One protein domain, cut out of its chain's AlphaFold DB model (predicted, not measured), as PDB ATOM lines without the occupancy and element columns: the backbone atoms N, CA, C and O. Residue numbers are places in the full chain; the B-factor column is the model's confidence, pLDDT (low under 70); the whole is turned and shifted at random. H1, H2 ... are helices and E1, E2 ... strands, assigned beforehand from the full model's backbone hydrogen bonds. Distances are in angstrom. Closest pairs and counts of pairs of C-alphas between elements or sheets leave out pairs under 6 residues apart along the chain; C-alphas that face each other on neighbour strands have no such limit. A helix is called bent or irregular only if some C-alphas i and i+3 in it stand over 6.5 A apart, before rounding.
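What this domain is: This is residues 2 to 180 of the 183 residues of the protein "DUF1254 domain-containing protein" of Sinomonas humi (UniProt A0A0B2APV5). Two sheets, a twisted one of five strands and one of four, lie face to face as a sandwich, their strands running nearly in line. The long first helix is bent: its second arm, H1b, crosses one face of the larger sheet, while its first arm, H1a, reaches away from the body, with residues 2 to 18 sticking out; H3 packs on the opposite face of that sheet from H1b. The printed part has 179 residues with three named helices and nine named strands, in the order H1 E1 H2 E2 E3 E4 E5 E6 E7 E8 H3 E9, and its class is mixed, helices and strands. The larger sheet runs E1 E2 E8 E4 E5, antiparallel throughout, and the smaller one E7 E6 E3 E9, mixed. The whole is compact, with a radius of gyration of the C-alphas of 18.4 A, and spans 63 by 46 by 29 A, the arm adding to its length.

Where its parts are: The larger sheet is made of E1, residues 48 to 50, E2, residues 72 to 80 and 25.5 A long, E8, residues 150 to 158 and 26.3 A long, E4, residues 98 to 103, and E5, residues 110 to 115. E8 begins with C-alpha 150 at (-43.431, -41.017, -24.843). The smaller sheet is made of E7, residues 142 to 145, E6, residues 124 to 129, E3, residues 86 to 90, and E9, residues 176 to 179, which ends with C-alpha 179 at (-30.808, -34.352, -22.850). H1, residues 2 to 35, was assigned as one helix by its hydrogen bonds but is bent: C-alphas 19 and 22 are 7.1 A apart. Its arms are H1a, residues 2 to 19, 24.8 A long from C-alpha 2 at (-76.537, -62.270, -40.579), and H1b, residues 22 to 35, 20.0 A long. H2, residues 64 to 67, is only just irregular, with C-alphas 64 and 67 6.53 A apart; H3, residues 162 to 172 and 15.3 A long, is irregular, with C-alphas 163 and 166 7.1 A apart.

How they stand to each other: The larger sheet is twisted, and its edge strands are E1 and E5. E2 and E8 are antiparallel at 164 degrees, with N 75 and O 155 2.9 A apart, within hydrogen-bond range. E8 and E4 are antiparallel at 161 degrees, with N 101 and O 154 at 2.8 A. E4 and E5 form a hairpin, with N 100 and O 114 at 2.7 A, and E1 and E2 are antiparallel neighbours at 167 degrees, with N 49 and O 76 at 2.9 A. In the smaller sheet E7 and E6 are parallel at 26 degrees, with N 127 and O 142 at 2.8 A. E6 and E3 are antiparallel, with N 88 and O 126 at 2.8 A, as are E3 and E9, with N 87 and O 178 at 2.7 A. The two sheets form a sandwich, two sheets face to face, their facing parts 10.8 A centre to centre. H1b and H3 lie on opposite faces of the larger sheet, which gives three layers, helices on both faces of a sheet. H1b runs across the strands at a height over the sheet of 9.5 A; the C-alphas of Ile 33 and Gly 77 are its closest to E2, 6.6 A. H3 runs along the strands over E2 at a height over the sheet of 8.4 A; its closest C-alphas to E2 are those of Tyr 169 and Leu 73, 7.1 A. H2 is only just not on this sheet, with 4 pairs of C-alphas within 10 A. In H1b every O i to N i+4 pair is within hydrogen-bond range, in H1a 12 of 14 and in H3 5 of 7; H2 is too short for such a pair.

The domain as a whole: The C-alphas of Leu 2 and Asn 139, the two farthest apart, are 65.2 A from each other. The body without residues 2 to 18 spans 46 by 39 by 25 A. The printed part has no cut. The links H1 to E1, E1 to H2 and E6 to E7 are long. The mean pLDDT of the printed part is 88.9; residue 2 and residues 56 to 69 are under 70.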
ATOM      1  N   LEU A   2     -76.872 -63.685 -40.311       68.56
ATOM      2  CA  LEU A   2     -76.537 -62.270 -40.579       68.56
ATOM      3  C   LEU A   2     -76.890 -61.292 -39.438       68.56
ATOM      4  O   LEU A   2     -76.075 -60.443 -39.096       68.56
ATOM      5  N   GLY A   3     -78.056 -61.441 -38.797       74.12
ATOM      6  CA  GLY A   3     -78.477 -60.550 -37.702       74.12
ATOM      7  C   GLY A   3     -77.597 -60.631 -36.450       74.12
ATOM      8  O   GLY A   3     -77.280 -59.606 -35.864       74.12
ATOM      9  N   VAL A   4     -77.131 -61.831 -36.082       75.44
ATOM     10  CA  VAL A   4     -76.227 -62.034 -34.931       75.44
ATOM     11  C   VAL A   4     -74.847 -61.441 -35.216       75.44
ATOM     12  O   VAL A   4     -74.282 -60.771 -34.356       75.44
ATOM     13  N   ALA A   5     -74.330 -61.614 -36.437       72.44
ATOM     14  CA  ALA A   5     -73.072 -61.000 -36.855       72.44
ATOM     15  C   ALA A   5     -73.154 -59.463 -36.858       72.44
ATOM     16  O   ALA A   5     -72.252 -58.804 -36.346       72.44
ATOM     17  N   ALA A   6     -74.256 -58.889 -37.357       78.94
ATOM     18  CA  ALA A   6     -74.484 -57.446 -37.319       78.94
ATOM     19  C   ALA A   6     -74.533 -56.910 -35.878       78.94
ATOM     20  O   ALA A   6     -73.921 -55.886 -35.590       78.94
ATOM     21  N   LEU A   7     -75.190 -57.632 -34.965       78.94
ATOM     22  CA  LEU A   7     -75.284 -57.273 -33.547       78.94
ATOM     23  C   LEU A   7     -73.928 -57.346 -32.832       78.94
ATOM     24  O   LEU A   7     -73.598 -56.450 -32.063       78.94
ATOM     25  N   VAL A   8     -73.111 -58.365 -33.122       78.75
ATOM     26  CA  VAL A   8     -71.735 -58.486 -32.601       78.75
ATOM     27  C   VAL A   8     -70.851 -57.343 -33.101       78.75
ATOM     28  O   VAL A   8     -70.123 -56.739 -32.312       78.75
ATOM     29  N   VAL A   9     -70.935 -57.000 -34.390       80.12
ATOM     30  CA  VAL A   9     -70.204 -55.851 -34.945       80.12
ATOM     31  C   VAL A   9     -70.637 -54.556 -34.254       80.12
ATOM     32  O   VAL A   9     -69.791 -53.800 -33.782       80.12
ATOM     33  N   TRP A  10     -71.942 -54.324 -34.117       85.38
ATOM     34  CA  TRP A  10     -72.460 -53.095 -33.516       85.38
ATOM     35  C   TRP A  10     -72.160 -52.964 -32.018       85.38
ATOM     36  O   TRP A  10     -71.809 -51.877 -31.569       85.38
ATOM     37  N   LEU A  11     -72.285 -54.046 -31.243       89.25
ATOM     38  CA  LEU A  11     -72.138 -53.998 -29.785       89.25
ATOM     39  C   LEU A  11     -70.700 -54.159 -29.296       89.25
ATOM     40  O   LEU A  11     -70.387 -53.683 -28.210       89.25
ATOM     41  N   LEU A  12     -69.830 -54.831 -30.051       86.69
ATOM     42  CA  LEU A  12     -68.461 -55.107 -29.605       86.69
ATOM     43  C   LEU A  12     -67.422 -54.415 -30.477       86.69
ATOM     44  O   LEU A  12     -66.518 -53.768 -29.951       86.69
ATOM     45  N   VAL A  13     -67.549 -54.507 -31.803       87.25
ATOM     46  CA  VAL A  13     -66.524 -53.973 -32.712       87.25
ATOM     47  C   VAL A  13     -66.561 -52.447 -32.748       87.25
ATOM     48  O   VAL A  13     -65.510 -51.825 -32.607       87.25
ATOM     49  N   THR A  14     -67.737 -51.826 -32.871       88.88
ATOM     50  CA  THR A  14     -67.850 -50.358 -32.926       88.88
ATOM     51  C   THR A  14     -67.360 -49.677 -31.637       88.88
ATOM     52  O   THR A  14     -66.510 -48.789 -31.740       88.88
ATOM     53  N   PRO A  15     -67.784 -50.079 -30.419       91.31
ATOM     54  CA  PRO A  15     -67.293 -49.456 -29.190       91.31
ATOM     55  C   PRO A  15     -65.799 -49.691 -28.969       91.31
ATOM     56  O   PRO A  15     -65.095 -48.767 -28.566       91.31
ATOM     57  N   ALA A  16     -65.288 -50.888 -29.289       89.12
ATOM     58  CA  ALA A  16     -63.855 -51.159 -29.228       89.12
ATOM     59  C   ALA A  16     -63.082 -50.256 -30.198       89.12
ATOM     60  O   ALA A  16     -62.101 -49.629 -29.806       89.12
ATOM     61  N   PHE A  17     -63.537 -50.123 -31.445       88.06
ATOM     62  CA  PHE A  17     -62.908 -49.245 -32.425       88.06
ATOM     63  C   PHE A  17     -62.877 -47.789 -31.953       88.06
ATOM     64  O   PHE A  17     -61.814 -47.176 -31.985       88.06
ATOM     65  N   ILE A  18     -63.994 -47.258 -31.446       88.00
ATOM     66  CA  ILE A  18     -64.066 -45.896 -30.893       88.00
ATOM     67  C   ILE A  18     -63.108 -45.740 -29.704       88.00
ATOM     68  O   ILE A  18     -62.379 -44.754 -29.627       88.00
ATOM     69  N   TYR A  19     -63.055 -46.728 -28.810       87.75
ATOM     70  CA  TYR A  19     -62.154 -46.724 -27.657       87.75
ATOM     71  C   TYR A  19     -60.670 -46.735 -28.060       87.75
ATOM     72  O   TYR A  19     -59.852 -46.041 -27.458       87.75
ATOM     73  N   PHE A  20     -60.298 -47.503 -29.091       87.75
ATOM     74  CA  PHE A  20     -58.913 -47.599 -29.565       87.75
ATOM     75  C   PHE A  20     -58.529 -46.522 -30.586       87.75
ATOM     76  O   PHE A  20     -57.332 -46.303 -30.797       87.75
ATOM     77  N   TRP A  21     -59.495 -45.825 -31.191       86.31
ATOM     78  CA  TRP A  21     -59.264 -44.793 -32.203       86.31
ATOM     79  C   TRP A  21     -58.216 -43.751 -31.781       86.31
ATOM     80  O   TRP A  21     -57.260 -43.561 -32.536       86.31
ATOM     81  N   PRO A  22     -58.264 -43.166 -30.564       83.44
ATOM     82  CA  PRO A  22     -57.256 -42.202 -30.129       83.44
ATOM     83  C   PRO A  22     -55.823 -42.766 -30.182       83.44
ATOM     84  O   PRO A  22     -54.916 -42.120 -30.718       83.44
ATOM     85  N   ARG A  23     -55.630 -44.011 -29.721       84.75
ATOM     86  CA  ARG A  23     -54.328 -44.702 -29.753       84.75
ATOM     87  C   ARG A  23     -53.861 -44.959 -31.180       84.75
ATOM     88  O   ARG A  23     -52.672 -44.824 -31.473       84.75
ATOM     89  N   ILE A  24     -54.774 -45.346 -32.072       85.44
ATOM     90  CA  ILE A  24     -54.472 -45.569 -33.491       85.44
ATOM     91  C   ILE A  24     -53.999 -44.259 -34.127       85.44
ATOM     92  O   ILE A  24     -52.969 -44.248 -34.805       85.44
ATOM     93  N   THR A  25     -54.692 -43.152 -33.858       84.31
ATOM     94  CA  THR A  25     -54.364 -41.829 -34.394       84.31
ATOM     95  C   THR A  25     -52.990 -41.347 -33.930       84.31
ATOM     96  O   THR A  25     -52.152 -41.024 -34.772       84.31
ATOM     97  N   VAL A  26     -52.692 -41.355 -32.623       83.06
ATOM     98  CA  VAL A  26     -51.393 -40.857 -32.119       83.06
ATOM     99  C   VAL A  26     -50.227 -41.739 -32.577       83.06
ATOM    100  O   VAL A  26     -49.172 -41.230 -32.954       83.06
ATOM    101  N   ASN A  27     -50.413 -43.060 -32.656       83.12
ATOM    102  CA  ASN A  27     -49.405 -43.943 -33.255       83.12
ATOM    103  C   ASN A  27     -49.276 -43.750 -34.779       83.12
ATOM    104  O   ASN A  27     -48.211 -43.988 -35.356       83.12
ATOM    105  N   GLY A  28     -50.336 -43.296 -35.449       83.50
ATOM    106  CA  GLY A  28     -50.286 -42.766 -36.811       83.50
ATOM    107  C   GLY A  28     -49.361 -41.552 -36.909       83.50
ATOM    108  O   GLY A  28     -48.426 -41.578 -37.709       83.50
ATOM    109  N   TYR A  29     -49.542 -40.555 -36.033       82.38
ATOM    110  CA  TYR A  29     -48.661 -39.383 -35.942       82.38
ATOM    111  C   TYR A  29     -47.210 -39.760 -35.655       82.38
ATOM    112  O   TYR A  29     -46.319 -39.251 -36.326       82.38
ATOM    113  N   LYS A  30     -46.958 -40.708 -34.740       86.25
ATOM    114  CA  LYS A  30     -45.610 -41.244 -34.500       86.25
ATOM    115  C   LYS A  30     -44.958 -41.702 -35.802       86.25
ATOM    116  O   LYS A  30     -43.837 -41.314 -36.112       86.25
ATOM    117  N   ARG A  31     -45.661 -42.536 -36.574       84.75
ATOM    118  CA  ARG A  31     -45.149 -43.052 -37.850       84.75
ATOM    119  C   ARG A  31     -44.952 -41.938 -38.873       84.75
ATOM    120  O   ARG A  31     -43.958 -41.980 -39.586       84.75
ATOM    121  N   ALA A  32     -45.862 -40.966 -38.942       82.62
ATOM    122  CA  ALA A  32     -45.736 -39.823 -39.840       82.62
ATOM    123  C   ALA A  32     -44.499 -38.979 -39.495       82.62
ATOM    124  O   ALA A  32     -43.633 -38.812 -40.345       82.62
ATOM    125  N   ILE A  33     -44.351 -38.559 -38.236       84.75
ATOM    126  CA  ILE A  33     -43.220 -37.756 -37.747       84.75
ATOM    127  C   ILE A  33     -41.890 -38.480 -37.971       84.75
ATOM    128  O   ILE A  33     -40.988 -37.931 -38.597       84.75
ATOM    129  N   LEU A  34     -41.783 -39.735 -37.526       85.12
ATOM    130  CA  LEU A  34     -40.515 -40.470 -37.547       85.12
ATOM    131  C   LEU A  34     -40.109 -40.982 -38.935       85.12
ATOM    132  O   LEU A  34     -38.966 -41.390 -39.104       85.12
ATOM    133  N   LYS A  35     -41.023 -41.026 -39.916       84.12
ATOM    134  CA  LYS A  35     -40.715 -41.518 -41.274       84.12
ATOM    135  C   LYS A  35     -40.753 -40.439 -42.350       84.12
ATOM    136  O   LYS A  35     -40.017 -40.550 -43.320       84.12
ATOM    137  N   ARG A  36     -41.648 -39.459 -42.224       78.44
ATOM    138  CA  ARG A  36     -41.951 -38.461 -43.265       78.44
ATOM    139  C   ARG A  36     -41.803 -37.015 -42.781       78.44
ATOM    140  O   ARG A  36     -41.637 -36.128 -43.613       78.44
ATOM    141  N   GLY A  37     -41.903 -36.781 -41.472       78.56
ATOM    142  CA  GLY A  37     -41.954 -35.439 -40.896       78.56
ATOM    143  C   GLY A  37     -43.108 -34.620 -41.469       78.56
ATOM    144  O   GLY A  37     -44.203 -35.143 -41.687       78.56
ATOM    145  N   PHE A  38     -42.856 -33.338 -41.732       73.06
ATOM    146  CA  PHE A  38     -43.817 -32.434 -42.380       73.06
ATOM    147  C   PHE A  38     -43.680 -32.371 -43.911       73.06
ATOM    148  O   PHE A  38     -44.368 -31.575 -44.546       73.06
ATOM    149  N   GLY A  39     -42.854 -33.231 -44.513       71.12
ATOM    150  CA  GLY A  39     -42.567 -33.233 -45.953       71.12
ATOM    151  C   GLY A  39     -41.071 -33.225 -46.267       71.12
ATOM    152  O   GLY A  39     -40.675 -33.717 -47.317       71.12
ATOM    153  N   ASP A  40     -40.248 -32.773 -45.320       72.81
ATOM    154  CA  ASP A  40     -38.799 -32.593 -45.492       72.81
ATOM    155  C   ASP A  40     -37.956 -33.767 -44.956       72.81
ATOM    156  O   ASP A  40     -36.737 -33.671 -44.834       72.81
ATOM    157  N   GLY A  41     -38.603 -34.890 -44.626       79.00
ATOM    158  CA  GLY A  41     -37.944 -36.103 -44.142       79.00
ATOM    159  C   GLY A  41     -38.225 -36.437 -42.673       79.00
ATOM    160  O   GLY A  41     -38.993 -35.750 -41.997       79.00
ATOM    161  N   PRO A  42     -37.667 -37.551 -42.170       86.12
ATOM    162  CA  PRO A  42     -37.939 -38.044 -40.825       86.12
ATOM    163  C   PRO A  42     -37.417 -37.086 -39.750       86.12
ATOM    164  O   PRO A  42     -36.291 -36.600 -39.829       86.12
ATOM    165  N   ILE A  43     -38.215 -36.878 -38.704       90.12
ATOM    166  CA  ILE A  43     -37.821 -36.109 -37.519       90.12
ATOM    167  C   ILE A  43     -37.317 -37.103 -36.466       90.12
ATOM    168  O   ILE A  43     -38.106 -37.944 -36.022       90.12
ATOM    169  N   PRO A  44     -36.035 -37.061 -36.055       93.31
ATOM    170  CA  PRO A  44     -35.516 -37.958 -35.029       93.31
ATOM    171  C   PRO A  44     -36.243 -37.810 -33.685       93.31
ATOM    172  O   PRO A  44     -36.738 -36.737 -33.333       93.31
ATOM    173  N   VAL A  45     -36.271 -38.887 -32.897       95.25
ATOM    174  CA  VAL A  45     -36.780 -38.826 -31.516       95.25
ATOM    175  C   VAL A  45     -35.985 -37.809 -30.697       95.25
ATOM    176  O   VAL A  45     -34.788 -37.635 -30.914       95.25
ATOM    177  N   ASN A  46     -36.652 -37.146 -29.752       96.50
ATOM    178  CA  ASN A  46     -36.066 -36.099 -28.908       96.50
ATOM    179  C   ASN A  46     -35.479 -34.917 -29.693       96.50
ATOM    180  O   ASN A  46     -34.597 -34.215 -29.210       96.50
ATOM    181  N   THR A  47     -36.004 -34.664 -30.892       95.31
ATOM    182  CA  THR A  47     -35.756 -33.438 -31.654       95.31
ATOM    183  C   THR A  47     -37.081 -32.790 -32.033       95.31
ATOM    184  O   THR A  47     -38.118 -33.456 -32.103       95.31
ATOM    185  N   LEU A  48     -37.048 -31.476 -32.243       95.00
ATOM    186  CA  LEU A  48     -38.185 -30.702 -32.721       95.00
ATOM    187  C   LEU A  48     -37.856 -30.132 -34.096       95.00
ATOM    188  O   LEU A  48     -36.778 -29.578 -34.305       95.00
ATOM    189  N   TYR A  49     -38.804 -30.253 -35.014       93.12
ATOM    190  CA  TYR A  49     -38.732 -29.655 -36.337       93.12
ATOM    191  C   TYR A  49     -39.760 -28.540 -36.447       93.12
ATOM    192  O   TYR A  49     -40.937 -28.780 -36.184       93.12
ATOM    193  N   ALA A  50     -39.325 -27.352 -36.857       92.31
ATOM    194  CA  ALA A  50     -40.208 -26.261 -37.246       92.31
ATOM    195  C   ALA A  50     -40.410 -26.308 -38.764       92.31
ATOM    196  O   ALA A  50     -39.430 -26.339 -39.504       92.31
ATOM    197  N   ALA A  51     -41.657 -26.301 -39.225       88.38
ATOM    198  CA  ALA A  51     -41.955 -26.159 -40.643       88.38
ATOM    199  C   ALA A  51     -41.542 -24.756 -41.134       88.38
ATOM    200  O   ALA A  51     -41.817 -23.777 -40.435       88.38
ATOM    201  N   PRO A  52     -40.892 -24.636 -42.308       85.69
ATOM    202  CA  PRO A  52     -40.469 -23.344 -42.855       85.69
ATOM    203  C   PRO A  52     -41.630 -22.529 -43.434       85.69
ATOM    204  O   PRO A  52     -41.508 -21.319 -43.609       85.69
ATOM    205  N   THR A  53     -42.750 -23.183 -43.729       83.12
ATOM    206  CA  THR A  53     -43.951 -22.581 -44.306       83.12
ATOM    207  C   THR A  53     -45.164 -22.857 -43.430       83.12
ATOM    208  O   THR A  53     -45.197 -23.811 -42.644       83.12
ATOM    209  N   THR A  54     -46.171 -21.994 -43.546       78.50
ATOM    210  CA  THR A  54     -47.463 -22.215 -42.901       78.50
ATOM    211  C   THR A  54     -48.211 -23.355 -43.586       78.50
ATOM    212  O   THR A  54     -47.864 -23.804 -44.684       78.50
ATOM    213  N   SER A  55     -49.244 -23.862 -42.915       70.38
ATOM    214  CA  SER A  55     -50.136 -24.838 -43.526       70.38
ATOM    215  C   SER A  55     -50.758 -24.295 -44.807       70.38
ATOM    216  O   SER A  55     -51.172 -23.141 -44.869       70.38
ATOM    217  N   SER A  56     -50.841 -25.150 -45.823       57.56
ATOM    218  CA  SER A  56     -51.596 -24.876 -47.040       57.56
ATOM    219  C   SER A  56     -52.250 -26.168 -47.542       57.56
ATOM    220  O   SER A  56     -51.605 -27.223 -47.518       57.56
ATOM    221  N   PRO A  57     -53.494 -26.113 -48.054       55.72
ATOM    222  CA  PRO A  57     -54.139 -27.247 -48.720       55.72
ATOM    223  C   PRO A  57     -53.361 -27.768 -49.938       55.72
ATOM    224  O   PRO A  57     -53.577 -28.899 -50.360       55.72
ATOM    225  N   SER A  58     -52.468 -26.951 -50.512       52.50
ATOM    226  CA  SER A  58     -51.603 -27.329 -51.636       52.50
ATOM    227  C   SER A  58     -50.335 -28.086 -51.224       52.50
ATOM    228  O   SER A  58     -49.610 -28.566 -52.096       52.50
ATOM    229  N   VAL A  59     -50.046 -28.212 -49.921       60.19
ATOM    230  CA  VAL A  59     -48.935 -29.051 -49.451       60.19
ATOM    231  C   VAL A  59     -49.249 -30.513 -49.783       60.19
ATOM    232  O   VAL A  59     -50.367 -30.979 -49.570       60.19
ATOM    233  N   GLY A  60     -48.260 -31.233 -50.322       56.22
ATOM    234  CA  GLY A  60     -48.438 -32.568 -50.898       56.22
ATOM    235  C   GLY A  60     -49.202 -33.565 -50.015       56.22
ATOM    236  O   GLY A  60     -49.076 -33.582 -48.784       56.22
ATOM    237  N   THR A  61     -49.974 -34.437 -50.670       53.50
ATOM    238  CA  THR A  61     -50.814 -35.469 -50.051       53.50
ATOM    239  C   THR A  61     -50.006 -36.321 -49.066       53.50
ATOM    240  O   THR A  61     -49.150 -37.112 -49.459       53.50
ATOM    241  N   GLY A  62     -50.282 -36.169 -47.767       55.81
ATOM    242  CA  GLY A  62     -49.606 -36.901 -46.689       55.81
ATOM    243  C   GLY A  62     -48.738 -36.055 -45.751       55.81
ATOM    244  O   GLY A  62     -48.216 -36.617 -44.786       55.81
ATOM    245  N   SER A  63     -48.607 -34.743 -45.985       60.41
ATOM    246  CA  SER A  63     -48.033 -33.816 -45.001       60.41
ATOM    247  C   SER A  63     -49.017 -33.522 -43.867       60.41
ATOM    248  O   SER A  63     -50.208 -33.304 -44.095       60.41
ATOM    249  N   LEU A  64     -48.509 -33.439 -42.633       62.16
ATOM    250  CA  LEU A  64     -49.296 -32.996 -41.477       62.16
ATOM    251  C   LEU A  64     -49.741 -31.525 -41.596       62.16
ATOM    252  O   LEU A  64     -50.687 -31.124 -40.920       62.16
ATOM    253  N   LEU A  65     -49.113 -30.739 -42.479       61.03
ATOM    254  CA  LEU A  65     -49.478 -29.344 -42.738       61.03
ATOM    255  C   LEU A  65     -50.759 -29.194 -43.566       61.03
ATOM    256  O   LEU A  65     -51.348 -28.119 -43.532       61.03
ATOM    257  N   ALA A  66     -51.229 -30.242 -44.251       57.34
ATOM    258  CA  ALA A  66     -52.402 -30.168 -45.127       57.34
ATOM    259  C   ALA A  66     -53.731 -29.883 -44.387       57.34
ATOM    260  O   ALA A  66     -54.737 -29.587 -45.022       57.34
ATOM    261  N   THR A  67     -53.750 -29.984 -43.053       59.09
ATOM    262  CA  THR A  67     -54.965 -29.843 -42.217       59.09
ATOM    263  C   THR A  67     -54.899 -28.690 -41.210       59.09
ATOM    264  O   THR A  67     -55.784 -28.561 -40.367       59.09
ATOM    265  N   GLY A  68     -53.840 -27.876 -41.251       60.38
ATOM    266  CA  GLY A  68     -53.610 -26.802 -40.281       60.38
ATOM    267  C   GLY A  68     -54.172 -25.444 -40.703       60.38
ATOM    268  O   GLY A  68     -54.804 -25.305 -41.745       60.38
ATOM    269  N   THR A  69     -53.929 -24.430 -39.871       68.06
ATOM    270  CA  THR A  69     -54.315 -23.039 -40.119       68.06
ATOM    271  C   THR A  69     -53.172 -22.279 -40.790       68.06
ATOM    272  O   THR A  69     -51.997 -22.535 -40.520       68.06
ATOM    273  N   ASN A  70     -53.513 -21.342 -41.672       74.12
ATOM    274  CA  ASN A  70     -52.543 -20.662 -42.538       74.12
ATOM    275  C   ASN A  70     -51.738 -19.561 -41.816       74.12
ATOM    276  O   ASN A  70     -50.851 -18.961 -42.414       74.12
ATOM    277  N   ASP A  71     -52.052 -19.287 -40.550       82.38
ATOM    278  CA  ASP A  71     -51.524 -18.199 -39.718       82.38
ATOM    279  C   ASP A  71     -50.487 -18.665 -38.682       82.38
ATOM    280  O   ASP A  71     -50.023 -17.882 -37.850       82.38
ATOM    281  N   VAL A  72     -50.115 -19.950 -38.697       88.06
ATOM    282  CA  VAL A  72     -49.119 -20.499 -37.774       88.06
ATOM    283  C   VAL A  72     -48.088 -21.366 -38.479       88.06
ATOM    284  O   VAL A  72     -48.392 -22.139 -39.389       88.06
ATOM    285  N   LEU A  73     -46.856 -21.293 -37.984       91.75
ATOM    286  CA  LEU A  73     -45.841 -22.306 -38.224       91.75
ATOM    287  C   LEU A  73     -46.036 -23.459 -37.251       91.75
ATOM    288  O   LEU A  73     -46.141 -23.250 -36.038       91.75
ATOM    289  N   TYR A  74     -46.039 -24.678 -37.780       91.88
ATOM    290  CA  TYR A  74     -46.085 -25.881 -36.963       91.88
ATOM    291  C   TYR A  74     -44.688 -26.298 -36.523       91.88
ATOM    292  O   TYR A  74     -43.739 -26.299 -37.303       91.88
ATOM    293  N   ILE A  75     -44.591 -26.712 -35.265       93.75
ATOM    294  CA  ILE A  75     -43.454 -27.459 -34.740       93.75
ATOM    295  C   ILE A  75     -43.949 -28.872 -34.452       93.75
ATOM    296  O   ILE A  75     -45.060 -29.053 -33.956       93.75
ATOM    297  N   GLY A  76     -43.149 -29.884 -34.744       93.31
ATOM    298  CA  GLY A  76     -43.497 -31.262 -34.431       93.31
ATOM    299  C   GLY A  76     -42.296 -32.061 -33.985       93.31
ATOM    300  O   GLY A  76     -41.174 -31.840 -34.436       93.31
ATOM    301  N   GLY A  77     -42.554 -33.014 -33.103       95.06
ATOM    302  CA  GLY A  77     -41.555 -33.967 -32.664       95.06
ATOM    303  C   GLY A  77     -42.167 -35.107 -31.872       95.06
ATOM    304  O   GLY A  77     -43.336 -35.079 -31.474       95.06
ATOM    305  N   TRP A  78     -41.347 -36.129 -31.655       96.56
ATOM    306  CA  TRP A  78     -41.685 -37.259 -30.804       96.56
ATOM    307  C   TRP A  78     -40.711 -37.323 -29.635       96.56
ATOM    308  O   TRP A  78     -39.506 -37.474 -29.831       96.56
ATOM    309  N   LEU A  79     -41.250 -37.230 -28.426       97.12
ATOM    310  CA  LEU A  79     -40.496 -37.335 -27.189       97.12
ATOM    311  C   LEU A  79     -40.405 -38.802 -26.752       97.12
ATOM    312  O   LEU A  79     -41.403 -39.526 -26.771       97.12
ATOM    313  N   ASP A  80     -39.218 -39.219 -26.327       96.50
ATOM    314  CA  ASP A  80     -38.914 -40.514 -25.729       96.50
ATOM    315  C   ASP A  80     -38.055 -40.321 -24.472       96.50
ATOM    316  O   ASP A  80     -36.907 -39.884 -24.534       96.50
ATOM    317  N   LEU A  81     -38.637 -40.645 -23.322       96.56
ATOM    318  CA  LEU A  81     -38.087 -40.409 -21.987       96.56
ATOM    319  C   LEU A  81     -37.520 -41.686 -21.354       96.56
ATOM    320  O   LEU A  81     -37.191 -41.687 -20.168       96.56
ATOM    321  N   ARG A  82     -37.430 -42.791 -22.113       94.94
ATOM    322  CA  ARG A  82     -36.908 -44.071 -21.604       94.94
ATOM    323  C   ARG A  82     -35.448 -43.974 -21.169       94.94
ATOM    324  O   ARG A  82     -35.105 -44.508 -20.122       94.94
ATOM    325  N   GLU A  83     -34.640 -43.242 -21.933       93.38
ATOM    326  CA  GLU A  83     -33.205 -43.036 -21.674       93.38
ATOM    327  C   GLU A  83     -32.925 -41.863 -20.716       93.38
ATOM    328  O   GLU A  83     -31.772 -41.540 -20.437       93.38
ATOM    329  N   GLY A  84     -33.972 -41.211 -20.204       94.62
ATOM    330  CA  GLY A  84     -33.867 -40.137 -19.222       94.62
ATOM    331  C   GLY A  84     -34.606 -38.853 -19.610       94.62
ATOM    332  O   GLY A  84     -35.240 -38.778 -20.668       94.62
ATOM    333  N   PRO A  85     -34.549 -37.831 -18.734       97.12
ATOM    334  CA  PRO A  85     -35.232 -36.563 -18.948       97.12
ATOM    335  C   PRO A  85     -34.726 -35.805 -20.170       97.12
ATOM    336  O   PRO A  85     -33.540 -35.857 -20.508       97.12
ATOM    337  N   GLN A  86     -35.622 -35.027 -20.768       98.12
ATOM    338  CA  GLN A  86     -35.273 -34.021 -21.768       98.12
ATOM    339  C   GLN A  86     -35.533 -32.629 -21.198       98.12
ATOM    340  O   GLN A  86     -36.491 -32.422 -20.460       98.12
ATOM    341  N   VAL A  87     -34.694 -31.675 -21.555       98.06
ATOM    342  CA  VAL A  87     -34.869 -30.256 -21.283       98.06
ATOM    343  C   VAL A  87     -35.414 -29.613 -22.549       98.06
ATOM    344  O   VAL A  87     -34.859 -29.776 -23.634       98.06
ATOM    345  N   LEU A  88     -36.536 -28.920 -22.419       98.44
ATOM    346  CA  LEU A  88     -37.094 -28.074 -23.457       98.44
ATOM    347  C   LEU A  88     -36.651 -26.638 -23.205       98.44
ATOM    348  O   LEU A  88     -37.087 -26.024 -22.230       98.44
ATOM    349  N   HIS A  89     -35.875 -26.109 -24.143       98.12
ATOM    350  CA  HIS A  89     -35.546 -24.697 -24.213       98.12
ATOM    351  C   HIS A  89     -36.604 -23.956 -25.033       98.12
ATOM    352  O   HIS A  89     -36.928 -24.345 -26.163       98.12
ATOM    353  N   VAL A  90     -37.112 -22.858 -24.480       98.06
ATOM    354  CA  VAL A  90     -37.962 -21.896 -25.184       98.06
ATOM    355  C   VAL A  90     -37.301 -20.517 -25.101       98.06
ATOM    356  O   VAL A  90     -37.048 -20.045 -23.990       98.06
ATOM    357  N   PRO A  91     -37.030 -19.843 -26.236       97.88
ATOM    358  CA  PRO A  91     -36.478 -18.493 -26.228       97.88
ATOM    359  C   PRO A  91     -37.540 -17.469 -25.807       97.88
ATOM    360  O   PRO A  91     -38.738 -17.738 -25.888       97.88
ATOM    361  N   ASP A  92     -37.115 -16.255 -25.451       97.94
ATOM    362  CA  ASP A  92     -38.050 -15.133 -25.329       97.94
ATOM    363  C   ASP A  92     -38.730 -14.875 -26.682       97.94
ATOM    364  O   ASP A  92     -38.071 -14.720 -27.719       97.94
ATOM    365  N   THR A  93     -40.061 -14.869 -26.673       97.00
ATOM    366  CA  THR A  93     -40.878 -14.665 -27.865       97.00
ATOM    367  C   THR A  93     -41.272 -13.210 -28.089       97.00
ATOM    368  O   THR A  93     -41.990 -12.930 -29.049       97.00
ATOM    369  N   ALA A  94     -40.826 -12.285 -27.231       96.19
ATOM    370  CA  ALA A  94     -41.115 -10.852 -27.302       96.19
ATOM    371  C   ALA A  94     -42.621 -10.561 -27.453       96.19
ATOM    372  O   ALA A  94     -43.050  -9.722 -28.240       96.19
ATOM    373  N   GLY A  95     -43.456 -11.321 -26.739       96.00
ATOM    374  CA  GLY A  95     -44.911 -11.184 -26.798       96.00
ATOM    375  C   GLY A  95     -45.598 -11.986 -27.913       96.00
ATOM    376  O   GLY A  95     -46.828 -12.127 -27.865       96.00
ATOM    377  N   ARG A  96     -44.858 -12.564 -28.875       96.12
ATOM    378  CA  ARG A  96     -45.421 -13.384 -29.965       96.12
ATOM    379  C   ARG A  96     -46.152 -14.600 -29.408       96.12
ATOM    380  O   ARG A  96     -45.685 -15.262 -28.476       96.12
ATOM    381  N   TYR A  97     -47.305 -14.909 -30.000       95.88
ATOM    382  CA  TYR A  97     -48.045 -16.112 -29.649       95.88
ATOM    383  C   TYR A  97     -47.276 -17.374 -30.048       95.88
ATOM    384  O   TYR A  97     -46.881 -17.548 -31.201       95.88
ATOM    385  N   TYR A  98     -47.131 -18.273 -29.079       97.31
ATOM    386  CA  TYR A  98     -46.695 -19.639 -29.298       97.31
ATOM    387  C   TYR A  98     -47.401 -20.581 -28.318       97.31
ATOM    388  O   TYR A  98     -47.854 -20.169 -27.241       97.31
ATOM    389  N   SER A  99     -47.473 -21.851 -28.697       97.12
ATOM    390  CA  SER A  99     -47.949 -22.932 -27.837       97.12
ATOM    391  C   SER A  99     -47.294 -24.245 -28.235       97.12
ATOM    392  O   SER A  99     -47.310 -24.568 -29.415       97.12
ATOM    393  N   LEU A 100     -46.809 -25.011 -27.269       98.12
ATOM    394  CA  LEU A 100     -46.334 -26.385 -27.371       98.12
ATOM    395  C   LEU A 100     -47.288 -27.258 -26.563       98.12
ATOM    396  O   LEU A 100     -47.451 -27.064 -25.360       98.12
ATOM    397  N   GLN A 101     -47.940 -28.186 -27.247       97.44
ATOM    398  CA  GLN A 101     -48.876 -29.152 -26.694       97.44
ATOM    399  C   GLN A 101     -48.175 -30.496 -26.530       97.44
ATOM    400  O   GLN A 101     -47.526 -30.964 -27.467       97.44
ATOM    401  N   PHE A 102     -48.357 -31.120 -25.367       97.62
ATOM    402  CA  PHE A 102     -47.833 -32.448 -25.069       97.62
ATOM    403  C   PHE A 102     -48.985 -33.433 -24.911       97.62
ATOM    404  O   PHE A 102     -49.810 -33.295 -24.003       97.62
ATOM    405  N   THR A 103     -49.032 -34.426 -25.795       96.25
ATOM    406  CA  THR A 103     -50.128 -35.397 -25.870       96.25
ATOM    407  C   THR A 103     -49.624 -36.797 -25.553       96.25
ATOM    408  O   THR A 103     -48.628 -37.260 -26.118       96.25
ATOM    409  N   SER A 104     -50.330 -37.487 -24.660       93.25
ATOM    410  CA  SER A 104     -50.015 -38.861 -24.290       93.25
ATOM    411  C   SER A 104     -50.457 -39.844 -25.386       93.25
ATOM    412  O   SER A 104     -51.614 -39.816 -25.805       93.25
ATOM    413  N   PRO A 105     -49.595 -40.768 -25.843       89.44
ATOM    414  CA  PRO A 105     -49.982 -41.787 -26.819       89.44
ATOM    415  C   PRO A 105     -50.941 -42.860 -26.286       89.44
ATOM    416  O   PRO A 105     -51.515 -43.605 -27.081       89.44
ATOM    417  N   SER A 106     -51.093 -42.987 -24.962       84.31
ATOM    418  CA  SER A 106     -51.926 -44.026 -24.335       84.31
ATOM    419  C   SER A 106     -53.420 -43.732 -24.396       84.31
ATOM    420  O   SER A 106     -54.222 -44.661 -24.460       84.31
ATOM    421  N   ASP A 107     -53.802 -42.465 -24.345       85.19
ATOM    422  CA  ASP A 107     -55.189 -42.013 -24.176       85.19
ATOM    423  C   ASP A 107     -55.493 -40.749 -24.994       85.19
ATOM    424  O   ASP A 107     -56.627 -40.278 -25.001       85.19
ATOM    425  N   SER A 108     -54.495 -40.217 -25.707       87.94
ATOM    426  CA  SER A 108     -54.564 -38.968 -26.470       87.94
ATOM    427  C   SER A 108     -54.916 -37.739 -25.634       87.94
ATOM    428  O   SER A 108     -55.272 -36.699 -26.191       87.94
ATOM    429  N   ALA A 109     -54.788 -37.824 -24.308       91.56
ATOM    430  CA  ALA A 109     -54.980 -36.685 -23.435       91.56
ATOM    431  C   ALA A 109     -53.782 -35.735 -23.542       91.56
ATOM    432  O   ALA A 109     -52.615 -36.143 -23.542       91.56
ATOM    433  N   ASN A 110     -54.078 -34.440 -23.604       94.56
ATOM    434  CA  ASN A 110     -53.065 -33.404 -23.460       94.56
ATOM    435  C   ASN A 110     -52.746 -33.247 -21.978       94.56
ATOM    436  O   ASN A 110     -53.631 -32.894 -21.202       94.56
ATOM    437  N   PHE A 111     -51.501 -33.500 -21.592       96.75
ATOM    438  CA  PHE A 111     -51.095 -33.467 -20.186       96.75
ATOM    439  C   PHE A 111     -50.317 -32.201 -19.818       96.75
ATOM    440  O   PHE A 111     -50.198 -31.883 -18.638       96.75
ATOM    441  N   ALA A 112     -49.797 -31.460 -20.801       97.81
ATOM    442  CA  ALA A 112     -49.097 -30.205 -20.558       97.81
ATOM    443  C   ALA A 112     -49.186 -29.239 -21.745       97.81
ATOM    444  O   ALA A 112     -49.354 -29.646 -22.899       97.81
ATOM    445  N   TYR A 113     -49.014 -27.951 -21.434       97.88
ATOM    446  CA  TYR A 113     -48.858 -26.872 -22.401       97.88
ATOM    447  C   TYR A 113     -47.768 -25.900 -21.952       97.88
ATOM    448  O   TYR A 113     -47.795 -25.409 -20.821       97.88
ATOM    449  N   VAL A 114     -46.876 -25.544 -22.873       98.38
ATOM    450  CA  VAL A 114     -45.909 -24.446 -22.713       98.38
ATOM    451  C   VAL A 114     -46.231 -23.392 -23.761       98.38
ATOM    452  O   VAL A 114     -46.377 -23.720 -24.930       98.38
ATOM    453  N   GLY A 115     -46.419 -22.138 -23.378       97.38
ATOM    454  CA  GLY A 115     -46.914 -21.127 -24.304       97.38
ATOM    455  C   GLY A 115     -47.288 -19.816 -23.642       97.38
ATOM    456  O   GLY A 115     -47.439 -19.736 -22.422       97.38
ATOM    457  N   LYS A 116     -47.570 -18.805 -24.472       96.81
ATOM    458  CA  LYS A 116     -47.961 -17.452 -24.032       96.81
ATOM    459  C   LYS A 116     -49.038 -17.457 -22.938       96.81
ATOM    460  O   LYS A 116     -48.974 -16.650 -22.019       96.81
ATOM    461  N   ARG A 117     -50.014 -18.370 -23.025       95.31
ATOM    462  CA  ARG A 117     -51.150 -18.461 -22.087       95.31
ATOM    463  C   ARG A 117     -50.848 -19.196 -20.777       95.31
ATOM    464  O   ARG A 117     -51.520 -18.925 -19.793       95.31
ATOM    465  N   THR A 118     -49.900 -20.132 -20.758       96.19
ATOM    466  CA  THR A 118     -49.668 -21.023 -19.600       96.19
ATOM    467  C   THR A 118     -48.336 -20.774 -18.904       96.19
ATOM    468  O   THR A 118     -48.192 -21.028 -17.708       96.19
ATOM    469  N   THR A 119     -47.345 -20.280 -19.641       97.19
ATOM    470  CA  THR A 119     -45.980 -20.081 -19.146       97.19
ATOM    471  C   THR A 119     -45.433 -18.687 -19.428       97.19
ATOM    472  O   THR A 119     -44.358 -18.374 -18.932       97.19
ATOM    473  N   GLY A 120     -46.172 -17.851 -20.163       97.25
ATOM    474  CA  GLY A 120     -45.731 -16.523 -20.582       97.25
ATOM    475  C   GLY A 120     -44.835 -16.567 -21.820       97.25
ATOM    476  O   GLY A 120     -44.744 -17.586 -22.511       97.25
ATOM    477  N   THR A 121     -44.209 -15.432 -22.127       97.62
ATOM    478  CA  THR A 121     -43.408 -15.234 -23.349       97.62
ATOM    479  C   THR A 121     -41.917 -15.092 -23.108       97.62
ATOM    480  O   THR A 121     -41.175 -15.143 -24.075       97.62
ATOM    481  N   GLY A 122     -41.477 -14.928 -21.859       97.81
ATOM    482  CA  GLY A 122     -40.051 -14.897 -21.539       97.81
ATOM    483  C   GLY A 122     -39.373 -16.241 -21.808       97.81
ATOM    484  O   GLY A 122     -40.038 -17.275 -21.915       97.81
ATOM    485  N   ALA A 123     -38.041 -16.215 -21.892       97.75
ATOM    486  CA  ALA A 123     -37.246 -17.428 -22.034       97.75
ATOM    487  C   ALA A 123     -37.484 -18.391 -20.856       97.75
ATOM    488  O   ALA A 123     -37.690 -17.959 -19.719       97.75
ATOM    489  N   GLY A 124     -37.446 -19.695 -21.121       96.69
ATOM    490  CA  GLY A 124     -37.695 -20.701 -20.098       96.69
ATOM    491  C   GLY A 124     -37.114 -22.069 -20.422       96.69
ATOM    492  O   GLY A 124     -37.073 -22.487 -21.578       96.69
ATOM    493  N   GLU A 125     -36.722 -22.769 -19.360       97.94
ATOM    494  CA  GLU A 125     -36.253 -24.152 -19.384       97.94
ATOM    495  C   GLU A 125     -37.288 -25.053 -18.707       97.94
ATOM    496  O   GLU A 125     -37.720 -24.792 -17.576       97.94
ATOM    497  N   PHE A 126     -37.685 -26.128 -19.385       98.19
ATOM    498  CA  PHE A 126     -38.676 -27.071 -18.874       98.19
ATOM    499  C   PHE A 126     -38.111 -28.484 -18.852       98.19
ATOM    500  O   PHE A 126     -37.762 -29.037 -19.892       98.19
ATOM    501  N   LEU A 127     -38.058 -29.096 -17.671       98.25
ATOM    502  CA  LEU A 127     -37.599 -30.469 -17.518       98.25
ATOM    503  C   LEU A 127     -38.762 -31.438 -17.748       98.25
ATOM    504  O   LEU A 127     -39.685 -31.511 -16.941       98.25
ATOM    505  N   LEU A 128     -38.702 -32.203 -18.829       98.31
ATOM    506  CA  LEU A 128     -39.646 -33.261 -19.175       98.31
ATOM    507  C   LEU A 128     -39.160 -34.589 -18.595       98.31
ATOM    508  O   LEU A 128     -38.084 -35.068 -18.957       98.31
ATOM    509  N   ILE A 129     -39.963 -35.202 -17.724       97.94
ATOM    510  CA  ILE A 129     -39.614 -36.465 -17.058       97.94
ATOM    511  C   ILE A 129     -40.616 -37.573 -17.365       97.94
ATOM    512  O   ILE A 129     -41.814 -37.331 -17.521       97.94
ATOM    513  N   GLY A 130     -40.113 -38.806 -17.449       96.94
ATOM    514  CA  GLY A 130     -40.950 -40.000 -17.518       96.94
ATOM    515  C   GLY A 130     -41.460 -40.414 -16.128       96.94
ATOM    516  O   GLY A 130     -40.859 -40.046 -15.117       96.94
ATOM    517  N   PRO A 131     -42.506 -41.256 -16.051       95.38
ATOM    518  CA  PRO A 131     -43.189 -41.622 -14.802       95.38
ATOM    519  C   PRO A 131     -42.316 -42.345 -13.764       95.38
ATOM    520  O   PRO A 131     -42.709 -42.472 -12.608       95.38
ATOM    521  N   ARG A 132     -41.149 -42.869 -14.161       94.00
ATOM    522  CA  ARG A 132     -40.230 -43.607 -13.273       94.00
ATOM    523  C   ARG A 132     -38.993 -42.813 -12.864       94.00
ATOM    524  O   ARG A 132     -38.156 -43.351 -12.141       94.00
ATOM    525  N   TRP A 133     -38.839 -41.579 -13.336       95.31
ATOM    526  CA  TRP A 133     -37.673 -40.773 -13.000       95.31
ATOM    527  C   TRP A 133     -37.739 -40.292 -11.544       95.31
ATOM    528  O   TRP A 133     -38.793 -39.880 -11.068       95.31
ATOM    529  N   LYS A 134     -36.606 -40.365 -10.837       92.31
ATOM    530  CA  LYS A 134     -36.478 -40.043  -9.400       92.31
ATOM    531  C   LYS A 134     -35.333 -39.067  -9.096       92.31
ATOM    532  O   LYS A 134     -34.863 -39.008  -7.965       92.31
ATOM    533  N   GLY A 135     -34.823 -38.376 -10.113       91.56
ATOM    534  CA  GLY A 135     -33.749 -37.402  -9.936       91.56
ATOM    535  C   GLY A 135     -34.240 -36.095  -9.312       91.56
ATOM    536  O   GLY A 135     -35.414 -35.939  -8.976       91.56
ATOM    537  N   GLN A 136     -33.323 -35.143  -9.174       92.81
ATOM    538  CA  GLN A 136     -33.639 -33.785  -8.742       92.81
ATOM    539  C   GLN A 136     -33.818 -32.872  -9.949       92.81
ATOM    540  O   GLN A 136     -33.124 -33.013 -10.957       92.81
ATOM    541  N   VAL A 137     -34.768 -31.946  -9.850       94.50
ATOM    542  CA  VAL A 137     -34.978 -30.917 -10.871       94.50
ATOM    543  C   VAL A 137     -33.896 -29.851 -10.684       94.50
ATOM    544  O   VAL A 137     -33.814 -29.300  -9.585       94.50
ATOM    545  N   PRO A 138     -33.063 -29.552 -11.698       93.44
ATOM    546  CA  PRO A 138     -32.080 -28.481 -11.591       93.44
ATOM    547  C   PRO A 138     -32.734 -27.128 -11.297       93.44
ATOM    548  O   PRO A 138     -33.856 -26.851 -11.734       93.44
ATOM    549  N   ASN A 139     -32.009 -26.265 -10.584       91.81
ATOM    550  CA  ASN A 139     -32.492 -24.931 -10.235       91.81
ATOM    551  C   ASN A 139     -32.868 -24.121 -11.485       91.81
ATOM    552  O   ASN A 139     -32.148 -24.113 -12.479       91.81
ATOM    553  N   GLY A 140     -34.001 -23.418 -11.411       91.00
ATOM    554  CA  GLY A 140     -34.500 -22.564 -12.492       91.00
ATOM    555  C   GLY A 140     -35.305 -23.286 -13.578       91.00
ATOM    556  O   GLY A 140     -35.933 -22.611 -14.391       91.00
ATOM    557  N   MET A 141     -35.360 -24.625 -13.578       96.44
ATOM    558  CA  MET A 141     -36.179 -25.383 -14.531       96.44
ATOM    559  C   MET A 141     -37.593 -25.634 -14.006       96.44
ATOM    560  O   MET A 141     -37.804 -25.954 -12.834       96.44
ATOM    561  N   ARG A 142     -38.585 -25.560 -14.897       97.19
ATOM    562  CA  ARG A 142     -39.978 -25.920 -14.591       97.19
ATOM    563  C   ARG A 142     -40.232 -27.384 -14.930       97.19
ATOM    564  O   ARG A 142     -40.010 -27.808 -16.058       97.19
ATOM    565  N   LEU A 143     -40.728 -28.159 -13.971       97.44
ATOM    566  CA  LEU A 143     -40.992 -29.583 -14.171       97.44
ATOM    567  C   LEU A 143     -42.262 -29.827 -15.003       97.44
ATOM    568  O   LEU A 143     -43.316 -29.259 -14.722       97.44
ATOM    569  N   ILE A 144     -42.177 -30.743 -15.967       98.12
ATOM    570  CA  ILE A 144     -43.303 -31.317 -16.703       98.12
ATOM    571  C   ILE A 144     -43.242 -32.841 -16.555       98.12
ATOM    572  O   ILE A 144     -42.363 -33.508 -17.101       98.12
ATOM    573  N   SER A 145     -44.199 -33.399 -15.812       97.38
ATOM    574  CA  SER A 145     -44.303 -34.846 -15.608       97.38
ATOM    575  C   SER A 145     -45.161 -35.477 -16.697       97.38
ATOM    576  O   SER A 145     -46.351 -35.181 -16.801       97.38
ATOM    577  N   SER A 146     -44.563 -36.348 -17.508       96.56
ATOM    578  CA  SER A 146     -45.298 -37.103 -18.519       96.56
ATOM    579  C   SER A 146     -45.947 -38.344 -17.891       96.56
ATOM    580  O   SER A 146     -45.265 -39.089 -17.181       96.56
ATOM    581  N   PRO A 147     -47.230 -38.640 -18.181       95.12
ATOM    582  CA  PRO A 147     -47.887 -39.859 -17.704       95.12
ATOM    583  C   PRO A 147     -47.308 -41.132 -18.347       95.12
ATOM    584  O   PRO A 147     -47.560 -42.240 -17.875       95.12
ATOM    585  N   SER A 148     -46.520 -41.000 -19.420       93.44
ATOM    586  CA  SER A 148     -45.863 -42.118 -20.098       93.44
ATOM    587  C   SER A 148     -44.439 -41.769 -20.548       93.44
ATOM    588  O   SER A 148     -44.028 -40.610 -20.529       93.44
ATOM    589  N   ASN A 149     -43.663 -42.764 -20.984       95.25
ATOM    590  CA  ASN A 149     -42.305 -42.533 -21.492       95.25
ATOM    591  C   ASN A 149     -42.269 -41.942 -22.911       95.25
ATOM    592  O   ASN A 149     -41.193 -41.796 -23.479       95.25
ATOM    593  N   SER A 150     -43.408 -41.652 -23.531       95.50
ATOM    594  CA  SER A 150     -43.431 -41.017 -24.843       95.50
ATOM    595  C   SER A 150     -44.490 -39.935 -24.906       95.50
ATOM    596  O   SER A 150     -45.535 -40.042 -24.271       95.50
ATOM    597  N   ALA A 151     -44.242 -38.906 -25.702       96.25
ATOM    598  CA  ALA A 151     -45.228 -37.868 -25.946       96.25
ATOM    599  C   ALA A 151     -45.146 -37.388 -27.388       96.25
ATOM    600  O   ALA A 151     -44.062 -37.244 -27.955       96.25
ATOM    601  N   LEU A 152     -46.308 -37.120 -27.969       95.88
ATOM    602  CA  LEU A 152     -46.391 -36.312 -29.172       95.88
ATOM    603  C   LEU A 152     -46.246 -34.844 -28.759       95.88
ATOM    604  O   LEU A 152     -46.941 -34.397 -27.845       95.88
ATOM    605  N   VAL A 153     -45.362 -34.111 -29.435       96.75
ATOM    606  CA  VAL A 153     -45.193 -32.669 -29.237       96.75
ATOM    607  C   VAL A 153     -45.641 -31.955 -30.500       96.75
ATOM    608  O   VAL A 153     -45.077 -32.191 -31.567       96.75
ATOM    609  N   ILE A 154     -46.638 -31.079 -30.374       94.50
ATOM    610  CA  ILE A 154     -47.087 -30.203 -31.461       94.50
ATOM    611  C   ILE A 154     -47.002 -28.758 -30.995       94.50
ATOM    612  O   ILE A 154     -47.698 -28.345 -30.066       94.50
ATOM    613  N   GLY A 155     -46.157 -27.984 -31.662       94.81
ATOM    614  CA  GLY A 155     -46.033 -26.554 -31.465       94.81
ATOM    615  C   GLY A 155     -46.704 -25.738 -32.554       94.81
ATOM    616  O   GLY A 155     -46.909 -26.206 -33.671       94.81
ATOM    617  N   ARG A 156     -47.048 -24.505 -32.202       95.06
ATOM    618  CA  ARG A 156     -47.601 -23.485 -33.092       95.06
ATOM    619  C   ARG A 156     -46.937 -22.164 -32.751       95.06
ATOM    620  O   ARG A 156     -46.865 -21.829 -31.568       95.06
ATOM    621  N   VAL A 157     -46.482 -21.430 -33.756       96.00
ATOM    622  CA  VAL A 157     -45.949 -20.068 -33.630       96.00
ATOM    623  C   VAL A 157     -46.720 -19.182 -34.594       96.00
ATOM    624  O   VAL A 157     -46.813 -19.515 -35.769       96.00
ATOM    625  N   PHE A 158     -47.291 -18.085 -34.101       94.38
ATOM    626  CA  PHE A 158     -48.087 -17.179 -34.931       94.38
ATOM    627  C   PHE A 158     -47.225 -16.424 -35.943       94.38
ATOM    628  O   PHE A 158     -46.117 -15.985 -35.611       94.38
ATOM    629  N   VAL A 159     -47.771 -16.270 -37.144       93.81
ATOM    630  CA  VAL A 159     -47.226 -15.500 -38.260       93.81
ATOM    631  C   VAL A 159     -48.217 -14.383 -38.564       93.81
ATOM    632  O   VAL A 159     -49.349 -14.650 -38.954       93.81
ATOM    633  N   GLU A 160     -47.805 -13.135 -38.364       90.06
ATOM    634  CA  GLU A 160     -48.696 -11.981 -38.548       90.06
ATOM    635  C   GLU A 160     -48.946 -11.670 -40.029       90.06
ATOM    636  O   GLU A 160     -50.035 -11.252 -40.416       90.06
ATOM    637  N   SER A 161     -47.933 -11.881 -40.869       89.50
ATOM    638  CA  SER A 161     -47.972 -11.632 -42.311       89.50
ATOM    639  C   SER A 161     -46.897 -12.444 -43.039       89.50
ATOM    640  O   SER A 161     -45.996 -13.004 -42.417       89.50
ATOM    641  N   GLU A 162     -46.937 -12.471 -44.370       88.56
ATOM    642  CA  GLU A 162     -45.899 -13.125 -45.179       88.56
ATOM    643  C   GLU A 162     -44.496 -12.540 -44.926       88.56
ATOM    644  O   GLU A 162     -43.524 -13.285 -44.820       88.56
ATOM    645  N   ALA A 163     -44.394 -11.221 -44.723       92.50
ATOM    646  CA  ALA A 163     -43.132 -10.553 -44.390       92.50
ATOM    647  C   ALA A 163     -42.594 -10.937 -42.997       92.50
ATOM    648  O   ALA A 163     -41.391 -10.865 -42.751       92.50
ATOM    649  N   ASP A 164     -43.477 -11.361 -42.090       94.25
ATOM    650  CA  ASP A 164     -43.141 -11.791 -40.731       94.25
ATOM    651  C   ASP A 164     -42.688 -13.266 -40.661       94.25
ATOM    652  O   ASP A 164     -42.025 -13.684 -39.706       94.25
ATOM    653  N   LEU A 165     -42.987 -14.062 -41.694       92.31
ATOM    654  CA  LEU A 165     -42.683 -15.493 -41.747       92.31
ATOM    655  C   LEU A 165     -41.211 -15.828 -41.424       92.31
ATOM    656  O   LEU A 165     -40.988 -16.718 -40.597       92.31
ATOM    657  N   PRO A 166     -40.189 -15.133 -41.974       95.31
ATOM    658  CA  PRO A 166     -38.795 -15.437 -41.654       95.31
ATOM    659  C   PRO A 166     -38.460 -15.217 -40.172       95.31
ATOM    660  O   PRO A 166     -37.720 -16.007 -39.582       95.31
ATOM    661  N   ALA A 167     -39.028 -14.179 -39.549       95.88
ATOM    662  CA  ALA A 167     -38.827 -13.884 -38.132       95.88
ATOM    663  C   ALA A 167     -39.522 -14.925 -37.240       95.88
ATOM    664  O   ALA A 167     -38.923 -15.429 -36.283       95.88
ATOM    665  N   ALA A 168     -40.755 -15.308 -37.591       95.81
ATOM    666  CA  ALA A 168     -41.493 -16.386 -36.938       95.81
ATOM    667  C   ALA A 168     -40.716 -17.708 -36.984       95.81
ATOM    668  O   ALA A 168     -40.573 -18.395 -35.969       95.81
ATOM    669  N   TYR A 169     -40.175 -18.043 -38.156       95.62
ATOM    670  CA  TYR A 169     -39.434 -19.277 -38.381       95.62
ATOM    671  C   TYR A 169     -38.101 -19.294 -37.628       95.62
ATOM    672  O   TYR A 169     -37.774 -20.284 -36.968       95.62
ATOM    673  N   ALA A 170     -37.357 -18.185 -37.646       96.50
ATOM    674  CA  ALA A 170     -36.126 -18.045 -36.872       96.50
ATOM    675  C   ALA A 170     -36.371 -18.233 -35.365       96.50
ATOM    676  O   ALA A 170     -35.575 -18.877 -34.679       96.50
ATOM    677  N   LEU A 171     -37.494 -17.726 -34.845       96.94
ATOM    678  CA  LEU A 171     -37.915 -17.967 -33.468       96.94
ATOM    679  C   LEU A 171     -38.282 -19.438 -33.237       96.94
ATOM    680  O   LEU A 171     -37.776 -20.035 -32.289       96.94
ATOM    681  N   ALA A 172     -39.103 -20.035 -34.105       96.50
ATOM    682  CA  ALA A 172     -39.545 -21.423 -33.979       96.50
ATOM    683  C   ALA A 172     -38.368 -22.414 -33.932       96.50
ATOM    684  O   ALA A 172     -38.372 -23.334 -33.119       96.50
ATOM    685  N   ARG A 173     -37.316 -22.185 -34.731       97.06
ATOM    686  CA  ARG A 173     -36.096 -23.017 -34.757       97.06
ATOM    687  C   ARG A 173     -35.264 -22.979 -33.475       97.06
ATOM    688  O   ARG A 173     -34.426 -23.858 -33.268       97.06
ATOM    689  N   ARG A 174     -35.451 -21.954 -32.642       97.81
ATOM    690  CA  ARG A 174     -34.775 -21.832 -31.345       97.81
ATOM    691  C   ARG A 174     -35.494 -22.602 -30.238       97.81
ATOM    692  O   ARG A 174     -34.910 -22.777 -29.183       97.81
ATOM    693  N   ILE A 175     -36.712 -23.098 -30.467       98.25
ATOM    694  CA  ILE A 175     -37.381 -24.016 -29.539       98.25
ATOM    695  C   ILE A 175     -36.799 -25.413 -29.750       98.25
ATOM    696  O   ILE A 175     -36.960 -25.999 -30.822       98.25
ATOM    697  N   GLN A 176     -36.103 -25.945 -28.748       97.44
ATOM    698  CA  GLN A 176     -35.291 -27.153 -28.906       97.44
ATOM    699  C   GLN A 176     -35.386 -28.075 -27.693       97.44
ATOM    700  O   GLN A 176     -35.663 -27.639 -26.578       97.44
ATOM    701  N   LEU A 177     -35.144 -29.363 -27.935       97.62
ATOM    702  CA  LEU A 177     -34.982 -30.377 -26.899       97.62
ATOM    703  C   LEU A 177     -33.504 -30.744 -26.769       97.62
ATOM    704  O   LEU A 177     -32.801 -30.878 -27.773       97.62
ATOM    705  N   SER A 178     -33.051 -30.951 -25.540       96.88
ATOM    706  CA  SER A 178     -31.721 -31.467 -25.232       96.88
ATOM    707  C   SER A 178     -31.780 -32.473 -24.074       96.88
ATOM    708  O   SER A 178     -32.637 -32.364 -23.201       96.88
ATOM    709  N   PRO A 179     -30.897 -33.483 -24.020       95.88
ATOM    710  CA  PRO A 179     -30.808 -34.352 -22.850       95.88
ATOM    711  C   PRO A 179     -30.323 -33.572 -21.623       95.88
ATOM    712  O   PRO A 179     -29.392 -32.778 -21.740       95.88
ATOM    713  N   LEU A 180     -30.871 -33.870 -20.438       92.56
ATOM    714  CA  LEU A 180     -30.447 -33.229 -19.181       92.56
ATOM    715  C   LEU A 180     -28.931 -33.354 -18.920       92.56
ATOM    716  O   LEU A 180     -28.312 -32.428 -18.413       92.56
TER     717      LEU A 180